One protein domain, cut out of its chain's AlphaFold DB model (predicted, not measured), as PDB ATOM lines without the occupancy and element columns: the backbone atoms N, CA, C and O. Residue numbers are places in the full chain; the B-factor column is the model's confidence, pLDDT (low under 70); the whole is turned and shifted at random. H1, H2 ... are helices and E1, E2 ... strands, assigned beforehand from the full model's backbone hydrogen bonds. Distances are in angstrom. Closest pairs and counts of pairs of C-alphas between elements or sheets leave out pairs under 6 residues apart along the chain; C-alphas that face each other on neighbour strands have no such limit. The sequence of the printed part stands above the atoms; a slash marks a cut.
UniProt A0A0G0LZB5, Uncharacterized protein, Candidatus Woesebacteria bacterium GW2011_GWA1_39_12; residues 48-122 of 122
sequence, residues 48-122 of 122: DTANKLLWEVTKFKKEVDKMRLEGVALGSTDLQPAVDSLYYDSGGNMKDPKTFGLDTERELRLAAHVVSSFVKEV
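AT A GLANCE: This is residues 48 to 122 of the 122 residues of an uncharacterized protein of Candidatus Woesebacteria bacterium GW2011_GWA1_39_12 (UniProt A0A0G0LZB5). One long helix, H1, runs along most of the domain's length, and to one side of it lie the shorter helices H2 and H4, next to each other and running opposite ways, while the long link of residues 85 to 96 between H2 and H3 swings away from H1 around residue 89 before it comes back to H3. The small helix H3 bridges the beginnings of H1 and H4, while residues 66 to 71, at the other end of H1, stick out. The printed part has 75 residues with four named helices and one named strand, in the order H1, H2, H3, H4, E1, and is mostly helix. It is compact, with a radius of gyration of the C-alphas of 12.9 A, but elongated, spanning 39 by 25 by 22 A.

IN THESE COORDINATES: H1 is residues 48 to 69, 31.8 A long, and starts at C-alpha 48 (115.887, 140.275, 112.355). H4 is residues 105 to 117, 18.1 A long. H2 is residues 79 to 84, H3 residues 97 to 100, and the strand E1 residues 119 to 121, ending at C-alpha 121 (112.283, 129.205, 137.347).

HOW THE PARTS SIT: H1 only just touches H3, with 3 pairs of C-alphas within 8 A, the closest being those of Lys 52 and Phe 100 at 6.0 A. H1 is close to H4 but not clearly touching, at a steep tilt of 53 degrees; their closest C-alphas, of Leu 54 and Val 115, are 7.8 A apart. H2 touches H4 at residues 112 to 116 of H4 alone, with a shallow tilt of 17 degrees, opposite ways; the closest C-alphas, of Asp 84 and Ser 116, are 6.4 A apart. E1 pairs with no named strand and is apart from H1. Every O i to N i+4 pair is within hydrogen-bond range in H2 and H4, and 17 of 18 are in H1; H3 is too short for such a pair.

THE WHOLE: The C-alphas farthest apart, of Gly 71 and Asp 103, are 39.1 A apart. The printed part has no cut, and the link from H2 to H3 is long. Residues 73 to 77 have pLDDT under 70.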
ATOM      1  N   ASP A  48     114.689 141.069 112.657       90.38
ATOM      2  CA  ASP A  48     115.887 140.275 112.355       90.38
ATOM      3  C   ASP A  48     116.810 140.122 113.569       90.38
ATOM      4  O   ASP A  48     117.332 139.038 113.846       90.38
ATOM      5  N   THR A  49     117.005 141.205 114.320       92.06
ATOM      6  CA  THR A  49     117.853 141.203 115.513       92.06
ATOM      7  C   THR A  49     117.190 140.458 116.670       92.06
ATOM      8  O   THR A  49     117.853 139.673 117.350       92.06
ATOM      9  N   ALA A  50     115.877 140.625 116.866       91.94
ATOM     10  CA  ALA A  50     115.116 139.847 117.844       91.94
ATOM     11  C   ALA A  50     115.238 138.339 117.576       91.94
ATOM     12  O   ALA A  50     115.501 137.563 118.499       91.94
ATOM     13  N   ASN A  51     115.139 137.941 116.306       90.31
ATOM     14  CA  ASN A  51     115.283 136.554 115.891       90.31
ATOM     15  C   ASN A  51     116.672 135.998 116.207       90.31
ATOM     16  O   ASN A  51     116.779 134.927 116.803       90.31
ATOM     17  N   LYS A  52     117.739 136.740 115.882       90.62
ATOM     18  CA  LYS A  52     119.121 136.337 116.202       90.62
ATOM     19  C   LYS A  52     119.328 136.127 117.701       90.62
ATOM     20  O   LYS A  52     119.905 135.122 118.103       90.62
ATOM     21  N   LEU A  53     118.831 137.045 118.529       92.44
ATOM     22  CA  LEU A  53     118.982 136.970 119.985       92.44
ATOM     23  C   LEU A  53     118.286 135.744 120.587       92.44
ATOM     24  O   LEU A  53     118.870 135.068 121.433       92.44
ATOM     25  N   LEU A  54     117.059 135.448 120.155       92.50
ATOM     26  CA  LEU A  54     116.292 134.299 120.653       92.50
ATOM     27  C   LEU A  54     116.760 132.965 120.062       92.50
ATOM     28  O   LEU A  54     116.579 131.904 120.671       92.50
ATOM     29  N   TRP A  55     117.413 133.001 118.901       90.44
ATOM     30  CA  TRP A  55     118.046 131.823 118.323       90.44
ATOM     31  C   TRP A  55     119.198 131.311 119.188       90.44
ATOM     32  O   TRP A  55     119.308 130.104 119.392       90.44
ATOM     33  N   GLU A  56     119.994 132.203 119.781       92.25
ATOM     34  CA  GLU A  56     121.056 131.810 120.717       92.25
ATOM     35  C   GLU A  56     120.499 131.115 121.966       92.25
ATOM     36  O   GLU A  56     121.039 130.099 122.397       92.25
ATOM     37  N   VAL A  57     119.351 131.563 122.483       92.00
ATOM     38  CA  VAL A  57     118.655 130.878 123.589       92.00
ATOM     39  C   VAL A  57     118.191 129.476 123.169       92.00
ATOM     40  O   VAL A  57     118.299 128.510 123.927       92.00
ATOM     41  N   THR A  58     117.708 129.333 121.934       90.81
ATOM     42  CA  THR A  58     117.261 128.040 121.393       90.81
ATOM     43  C   THR A  58     118.434 127.082 121.158       90.81
ATOM     44  O   THR A  58     118.316 125.886 121.434       90.81
ATOM     45  N   LYS A  59     119.583 127.582 120.685       90.69
ATOM     46  CA  LYS A  59     120.829 126.803 120.587       90.69
ATOM     47  C   LYS A  59     121.303 126.358 121.963       90.69
ATOM     48  O   LYS A  59     121.559 125.172 122.150       90.69
ATOM     49  N   PHE A  60     121.320 127.276 122.925       90.62
ATOM     50  CA  PHE A  60     121.687 126.982 124.301       90.62
ATOM     51  C   PHE A  60     120.821 125.868 124.898       90.62
ATOM     52  O   PHE A  60     121.351 124.942 125.503       90.62
ATOM     53  N   LYS A  61     119.502 125.860 124.638       90.81
ATOM     54  CA  LYS A  61     118.645 124.722 125.016       90.81
ATOM     55  C   LYS A  61     119.167 123.393 124.470       90.81
ATOM     56  O   LYS A  61     119.220 122.417 125.215       90.81
ATOM     57  N   LYS A  62     119.512 123.325 123.181       89.50
ATOM     58  CA  LYS A  62     120.009 122.081 122.571       89.50
ATOM     59  C   LYS A  62     121.297 121.612 123.248       89.50
ATOM     60  O   LYS A  62     121.474 120.413 123.448       89.50
ATOM     61  N   GLU A  63     122.175 122.541 123.621       90.00
ATOM     62  CA  GLU A  63     123.396 122.234 124.371       90.00
ATOM     63  C   GLU A  63     123.088 121.716 125.780       90.00
ATOM     64  O   GLU A  63     123.639 120.692 126.178       90.00
ATOM     65  N   VAL A  64     122.162 122.357 126.499       88.25
ATOM     66  CA  VAL A  64     121.689 121.917 127.822       88.25
ATOM     67  C   VAL A  64     121.106 120.503 127.754       88.25
ATOM     68  O   VAL A  64     121.499 119.635 128.536       88.25
ATOM     69  N   ASP A  65     120.219 120.248 126.790       87.62
ATOM     70  CA  ASP A  65     119.598 118.937 126.584       87.62
ATOM     71  C   ASP A  65     120.660 117.869 126.266       87.62
ATOM     72  O   ASP A  65     120.612 116.759 126.798       87.62
ATOM     73  N   LYS A  66     121.656 118.209 125.435       88.31
ATOM     74  CA  LYS A  66     122.773 117.318 125.106       88.31
ATOM     75  C   LYS A  66     123.621 116.992 126.337       88.31
ATOM     76  O   LYS A  66     123.849 115.816 126.608       88.31
ATOM     77  N   MET A  67     124.047 118.001 127.099       85.06
ATOM     78  CA  MET A  67     124.842 117.801 128.319       85.06
ATOM     79  C   MET A  67     124.096 116.926 129.327       85.06
ATOM     80  O   MET A  67     124.670 115.990 129.884       85.06
ATOM     81  N   ARG A  68     122.787 117.152 129.484       84.19
ATOM     82  CA  ARG A  68     121.928 116.312 130.319       84.19
ATOM     83  C   ARG A  68     121.916 114.855 129.856       84.19
ATOM     84  O   ARG A  68     122.039 113.961 130.691       84.19
ATOM     85  N   LEU A  69     121.746 114.598 128.557       85.81
ATOM     86  CA  LEU A  69     121.753 113.235 128.008       85.81
ATOM     87  C   LEU A  69     123.100 112.533 128.216       85.81
ATOM     88  O   LEU A  69     123.136 111.329 128.450       85.81
ATOM     89  N   GLU A  70     124.192 113.292 128.175       86.69
ATOM     90  CA  GLU A  70     125.550 112.808 128.440       86.69
ATOM     91  C   GLU A  70     125.843 112.629 129.944       86.69
ATOM     92  O   GLU A  70     126.918 112.157 130.313       86.69
ATOM     93  N   GLY A  71     124.900 112.979 130.828       81.19
ATOM     94  CA  GLY A  71     125.088 112.935 132.282       81.19
ATOM     95  C   GLY A  71     126.059 114.000 132.802       81.19
ATOM     96  O   GLY A  71     126.525 113.908 133.939       81.19
ATOM     97  N   VAL A  72     126.373 115.005 131.983       78.38
ATOM     98  CA  VAL A  72     127.198 116.153 132.351       78.38
ATOM     99  C   VAL A  72     126.283 117.196 132.980       78.38
ATOM    100  O   VAL A  72     125.440 117.793 132.314       78.38
ATOM    101  N   ALA A  73     126.446 117.428 134.281       66.00
ATOM    102  CA  ALA A  73     125.763 118.533 134.934       66.00
ATOM    103  C   ALA A  73     126.322 119.853 134.388       66.00
ATOM    104  O   ALA A  73     127.526 120.109 134.480       66.00
ATOM    105  N   LEU A  74     125.449 120.717 133.864       67.44
ATOM    106  CA  LEU A  74     125.786 122.130 133.746       67.44
ATOM    107  C   LEU A  74     126.158 122.618 135.144       67.44
ATOM    108  O   LEU A  74     125.375 122.485 136.080       67.44
ATOM    109  N   GLY A  75     127.365 123.166 135.286       59.97
ATOM    110  CA  GLY A  75     127.892 123.617 136.578       59.97
ATOM    111  C   GLY A  75     127.075 124.732 137.242       59.97
ATOM    112  O   GLY A  75     127.373 125.093 138.376       59.97
ATOM    113  N   SER A  76     126.057 125.268 136.560       64.44
ATOM    114  CA  SER A  76     125.123 126.237 137.121       64.44
ATOM    115  C   SER A  76     123.883 125.537 137.670       64.44
ATOM    116  O   SER A  76     123.138 124.910 136.922       64.44
ATOM    117  N   THR A  77     123.637 125.678 138.971       68.44
ATOM    118  CA  THR A  77     122.363 125.304 139.611       68.44
ATOM    119  C   THR A  77     121.230 126.276 139.278       68.44
ATOM    120  O   THR A  77     120.110 126.038 139.696       68.44
ATOM    121  N   ASP A  78     121.525 127.365 138.568       80.31
ATOM    122  CA  ASP A  78     120.574 128.405 138.181       80.31
ATOM    123  C   ASP A  78     120.661 128.624 136.660       80.31
ATOM    124  O   ASP A  78     121.744 128.817 136.093       80.31
ATOM    125  N   LEU A  79     119.524 128.533 135.976       87.44
ATOM    126  CA  LEU A  79     119.458 128.658 134.521       87.44
ATOM    127  C   LEU A  79     119.384 130.119 134.062       87.44
ATOM    128  O   LEU A  79     119.750 130.394 132.919       87.44
ATOM    129  N   GLN A  80     118.977 131.061 134.916       88.69
ATOM    130  CA  GLN A  80     118.875 132.469 134.539       88.69
ATOM    131  C   GLN A  80     120.253 133.116 134.279       88.69
ATOM    132  O   GLN A  80     120.449 133.628 133.174       88.69
ATOM    133  N   PRO A  81     121.265 133.006 135.166       88.25
ATOM    134  CA  PRO A  81     122.628 133.453 134.881       88.25
ATOM    135  C   PRO A  81     123.249 132.747 133.673       88.25
ATOM    136  O   PRO A  81     124.083 133.322 132.973       88.25
ATOM    137  N   ALA A  82     122.855 131.496 133.414       88.38
ATOM    138  CA  ALA A  82     123.340 130.751 132.259       88.38
ATOM    139  C   ALA A  82     122.786 131.334 130.947       88.38
ATOM    140  O   ALA A  82     123.547 131.526 129.999       88.38
ATOM    141  N   VAL A  83     121.502 131.703 130.908       90.31
ATOM    142  CA  VAL A  83     120.909 132.445 129.783       90.31
ATOM    143  C   VAL A  83     121.543 133.828 129.638       90.31
ATOM    144  O   VAL A  83     121.882 134.217 128.523       90.31
ATOM    145  N   ASP A  84     121.777 134.548 130.736       90.19
ATOM    146  CA  ASP A  84     122.451 135.847 130.684       90.19
ATOM    147  C   ASP A  84     123.839 135.708 130.045       90.19
ATOM    148  O   ASP A  84     124.183 136.481 129.151       90.19
ATOM    149  N   SER A  85     124.603 134.667 130.402       90.12
ATOM    150  CA  SER A  85     125.951 134.406 129.867       90.12
ATOM    151  C   SER A  85     126.026 134.264 128.336       90.12
ATOM    152  O   SER A  85     127.101 134.384 127.744       90.12
ATOM    153  N   LEU A  86     124.892 134.082 127.652       92.12
ATOM    154  CA  LEU A  86     124.836 134.131 126.191       92.12
ATOM    155  C   LEU A  86     125.246 135.499 125.640       92.12
ATOM    156  O   LEU A  86     125.824 135.563 124.554       92.12
ATOM    157  N   TYR A  87     125.028 136.569 126.403       94.12
ATOM    158  CA  TYR A  87     125.275 137.953 125.998       94.12
ATOM    159  C   TYR A  87     126.520 138.568 126.651       94.12
ATOM    160  O   TYR A  87     126.993 139.602 126.186       94.12
ATOM    161  N   TYR A  88     127.104 137.917 127.661       91.00
ATOM    162  CA  TYR A  88     128.314 138.377 128.353       91.00
ATOM    163  C   TYR A  88     129.512 137.457 128.091       91.00
ATOM    164  O   TYR A  88     129.364 136.257 127.865       91.00
ATOM    165  N   ASP A  89     130.720 138.011 128.093       87.75
ATOM    166  CA  ASP A  89     131.952 137.228 128.067       87.75
ATOM    167  C   ASP A  89     132.283 136.629 129.451       87.75
ATOM    168  O   ASP A  89     131.602 136.873 130.450       87.75
ATOM    169  N   SER A  90     133.364 135.848 129.530       80.31
ATOM    170  CA  SER A  90     133.820 135.237 130.787       80.31
ATOM    171  C   SER A  90     134.333 136.243 131.827       80.31
ATOM    172  O   SER A  90     134.514 135.875 132.986       80.31
ATOM    173  N   GLY A  91     134.569 137.499 131.438       83.31
ATOM    174  CA  GLY A  91     134.924 138.604 132.325       83.31
ATOM    175  C   GLY A  91     133.718 139.409 132.818       83.31
ATOM    176  O   GLY A  91     133.909 140.361 133.573       83.31
ATOM    177  N   GLY A  92     132.496 139.054 132.405       83.94
ATOM    178  CA  GLY A  92     131.274 139.798 132.715       83.94
ATOM    179  C   GLY A  92     131.089 141.066 131.875       83.94
ATOM    180  O   GLY A  92     130.196 141.867 132.167       83.94
ATOM    181  N   ASN A  93     131.907 141.271 130.839       89.00
ATOM    182  CA  ASN A  93     131.706 142.355 129.885       89.00
ATOM    183  C   ASN A  93     130.673 141.942 128.844       89.00
ATOM    184  O   ASN A  93     130.442 140.760 128.599       89.00
ATOM    185  N   MET A  94     130.045 142.928 128.216       91.62
ATOM    186  CA  MET A  94     129.108 142.651 127.140       91.62
ATOM    187  C   MET A  94     129.861 142.088 125.928       91.62
ATOM    188  O   MET A  94     130.903 142.624 125.551       91.62
ATOM    189  N   LYS A  95     129.337 141.026 125.305       93.62
ATOM    190  CA  LYS A  95     129.846 140.558 124.005       93.62
ATOM    191  C   LYS A  95     129.680 141.654 122.950       93.62
ATOM    192  O   LYS A  95     128.880 142.571 123.121       93.62
ATOM    193  N   ASP A  96     130.410 141.540 121.837       93.19
ATOM    194  CA  ASP A  96     130.306 142.502 120.733       93.19
ATOM    195  C   ASP A  96     128.848 142.585 120.222       93.19
ATOM    196  O   ASP A  96     128.349 141.604 119.654       93.19
ATOM    197  N   PRO A  97     128.160 143.736 120.377       93.69
ATOM    198  CA  PRO A  97     126.766 143.920 119.964       93.69
ATOM    199  C   PRO A  97     126.523 143.597 118.490       93.69
ATOM    200  O   PRO A  97     125.453 143.101 118.123       93.69
ATOM    201  N   LYS A  98     127.536 143.799 117.641       93.50
ATOM    202  CA  LYS A  98     127.423 143.574 116.198       93.50
ATOM    203  C   LYS A  98     127.204 142.114 115.839       93.50
ATOM    204  O   LYS A  98     126.578 141.836 114.818       93.50
ATOM    205  N   THR A  99     127.644 141.183 116.687       89.25
ATOM    206  CA  THR A  99     127.388 139.745 116.494       89.25
ATOM    207  C   THR A  99     125.892 139.421 116.483       89.25
ATOM    208  O   THR A  99     125.468 138.487 115.805       89.25
ATOM    209  N   PHE A 100     125.081 140.254 117.137       89.25
ATOM    210  CA  PHE A 100     123.628 140.124 117.202       89.25
ATOM    211  C   PHE A 100     122.894 141.074 116.247       89.25
ATOM    212  O   PHE A 100     121.675 141.015 116.155       89.25
ATOM    213  N   GLY A 101     123.608 141.921 115.500       89.94
ATOM    214  CA  GLY A 101     122.997 142.959 114.663       89.94
ATOM    215  C   GLY A 101     122.606 144.228 115.425       89.94
ATOM    216  O   GLY A 101     121.668 144.906 115.023       89.94
ATOM    217  N   LEU A 102     123.303 144.533 116.523       93.25
ATOM    218  CA  LEU A 102     123.135 145.763 117.301       93.25
ATOM    219  C   LEU A 102     124.341 146.687 117.130       93.25
ATOM    220  O   LEU A 102     125.461 146.225 116.902       93.25
ATOM    221  N   ASP A 103     124.120 147.990 117.289       93.31
ATOM    222  CA  ASP A 103     125.158 149.002 117.095       93.31
ATOM    223  C   ASP A 103     125.894 149.332 118.398       93.31
ATOM    224  O   ASP A 103     127.054 149.754 118.371       93.31
ATOM    225  N   THR A 104     125.240 149.146 119.552       94.69
ATOM    226  CA  THR A 104     125.779 149.575 120.850       94.69
ATOM    227  C   THR A 104     125.640 148.535 121.962       94.69
ATOM    228  O   THR A 104     124.692 147.754 122.022       94.69
ATOM    229  N   GLU A 105     126.553 148.586 122.940       94.88
ATOM    230  CA  GLU A 105     126.468 147.757 124.156       94.88
ATOM    231  C   GLU A 105     125.218 148.059 124.981       94.88
ATOM    232  O   GLU A 105     124.703 147.197 125.694       94.88
ATOM    233  N   ARG A 106     124.714 149.296 124.893       93.81
ATOM    234  CA  ARG A 106     123.488 149.706 125.574       93.81
ATOM    235  C   ARG A 106     122.279 148.955 125.023       93.81
ATOM    236  O   ARG A 106     121.452 148.512 125.814       93.81
ATOM    237  N   GLU A 107     122.177 148.815 123.704       93.69
ATOM    238  CA  GLU A 107     121.097 148.058 123.066       93.69
ATOM    239  C   GLU A 107     121.176 146.580 123.429       93.69
ATOM    240  O   GLU A 107     120.167 146.011 123.840       93.69
ATOM    241  N   LEU A 108     122.372 145.983 123.370       95.44
ATOM    242  CA  LEU A 108     122.543 144.573 123.726       95.44
ATOM    243  C   LEU A 108     122.193 144.325 125.195       95.44
ATOM    244  O   LEU A 108     121.495 143.367 125.503       95.44
ATOM    245  N   ARG A 109     122.575 145.235 126.099       94.50
ATOM    246  CA  ARG A 109     122.191 145.155 127.514       94.50
ATOM    247  C   ARG A 109     120.677 145.208 127.715       94.50
ATOM    248  O   ARG A 109     120.149 144.461 128.531       94.50
ATOM    249  N   LEU A 110     119.982 146.101 127.007       94.44
ATOM    250  CA  LEU A 110     118.524 146.210 127.097       94.44
ATOM    251  C   LEU A 110     117.845 144.958 126.539       94.44
ATOM    252  O   LEU A 110     116.918 144.444 127.158       94.44
ATOM    253  N   ALA A 111     118.330 144.441 125.412       94.06
ATOM    254  CA  ALA A 111     117.800 143.233 124.800       94.06
ATOM    255  C   ALA A 111     118.032 141.987 125.676       94.06
ATOM    256  O   ALA A 111     117.094 141.232 125.923       94.06
ATOM    257  N   ALA A 112     119.240 141.819 126.221       93.94
ATOM    258  CA  ALA A 112     119.567 140.759 127.172       93.94
ATOM    259  C   ALA A 112     118.670 140.825 128.417       93.94
ATOM    260  O   ALA A 112     118.123 139.811 128.843       93.94
ATOM    261  N   HIS A 113     118.441 142.030 128.955       94.75
ATOM    262  CA  HIS A 113     117.524 142.223 130.078       94.75
ATOM    263  C   HIS A 113     116.091 141.790 129.746       94.75
ATOM    264  O   HIS A 113     115.454 141.129 130.564       94.75
ATOM    265  N   VAL A 114     115.591 142.123 128.550       94.00
ATOM    266  CA  VAL A 114     114.272 141.666 128.094       94.00
ATOM    267  C   VAL A 114     114.221 140.140 128.085       94.00
ATOM    268  O   VAL A 114     113.339 139.583 128.730       94.00
ATOM    269  N   VAL A 115     115.179 139.462 127.444       93.06
ATOM    270  CA  VAL A 115     115.232 137.986 127.412       93.06
ATOM    271  C   VAL A 115     115.234 137.399 128.823       93.06
ATOM    272  O   VAL A 115     114.393 136.558 129.134       93.06
ATOM    273  N   SER A 116     116.119 137.894 129.692       92.19
ATOM    274  CA  SER A 116     116.252 137.439 131.079       92.19
ATOM    275  C   SER A 116     114.960 137.616 131.882       92.19
ATOM    276  O   SER A 116     114.564 136.726 132.626       92.19
ATOM    277  N   SER A 117     114.237 138.725 131.683       94.25
ATOM    278  CA  SER A 117     112.971 138.995 132.384       94.25
ATOM    279  C   SER A 117     111.843 138.011 132.046       94.25
ATOM    280  O   SER A 117     110.880 137.891 132.805       94.25
ATOM    281  N   PHE A 118     111.960 137.300 130.920       93.06
ATOM    282  CA  PHE A 118     111.027 136.251 130.516       93.06
ATOM    283  C   PHE A 118     111.448 134.851 130.973       93.06
ATOM    284  O   PHE A 118     110.668 133.916 130.780       93.06
ATOM    285  N   VAL A 119     112.624 134.698 131.589       92.75
ATOM    286  CA  VAL A 119     113.048 133.453 132.236       92.75
ATOM    287  C   VAL A 119     112.318 133.319 133.570       92.75
ATOM    288  O   VAL A 119     112.389 134.199 134.426       92.75
ATOM    289  N   LYS A 120     111.598 132.212 133.751       92.25
ATOM    290  CA  LYS A 120     110.907 131.868 134.997       92.25
ATOM    291  C   LYS A 120     111.393 130.517 135.486       92.25
ATOM    292  O   LYS A 120     111.239 129.531 134.772       92.25
ATOM    293  N   GLU A 121     111.962 130.472 136.683       88.06
ATOM    294  CA  GLU A 121     112.283 129.205 137.347       88.06
ATOM    295  C   GLU A 121     110.999 128.453 137.735       88.06
ATOM    296  O   GLU A 121     109.980 129.078 138.057       88.06
ATOM    297  N   VAL A 122     111.047 127.118 137.665       85.38
ATOM    298  CA  VAL A 122     109.904 126.205 137.865       85.38
ATOM    299  C   VAL A 122     110.230 125.123 138.882       85.38
ATOM    300  O   VAL A 122     111.316 124.514 138.760       85.38
TER     301      VAL A 122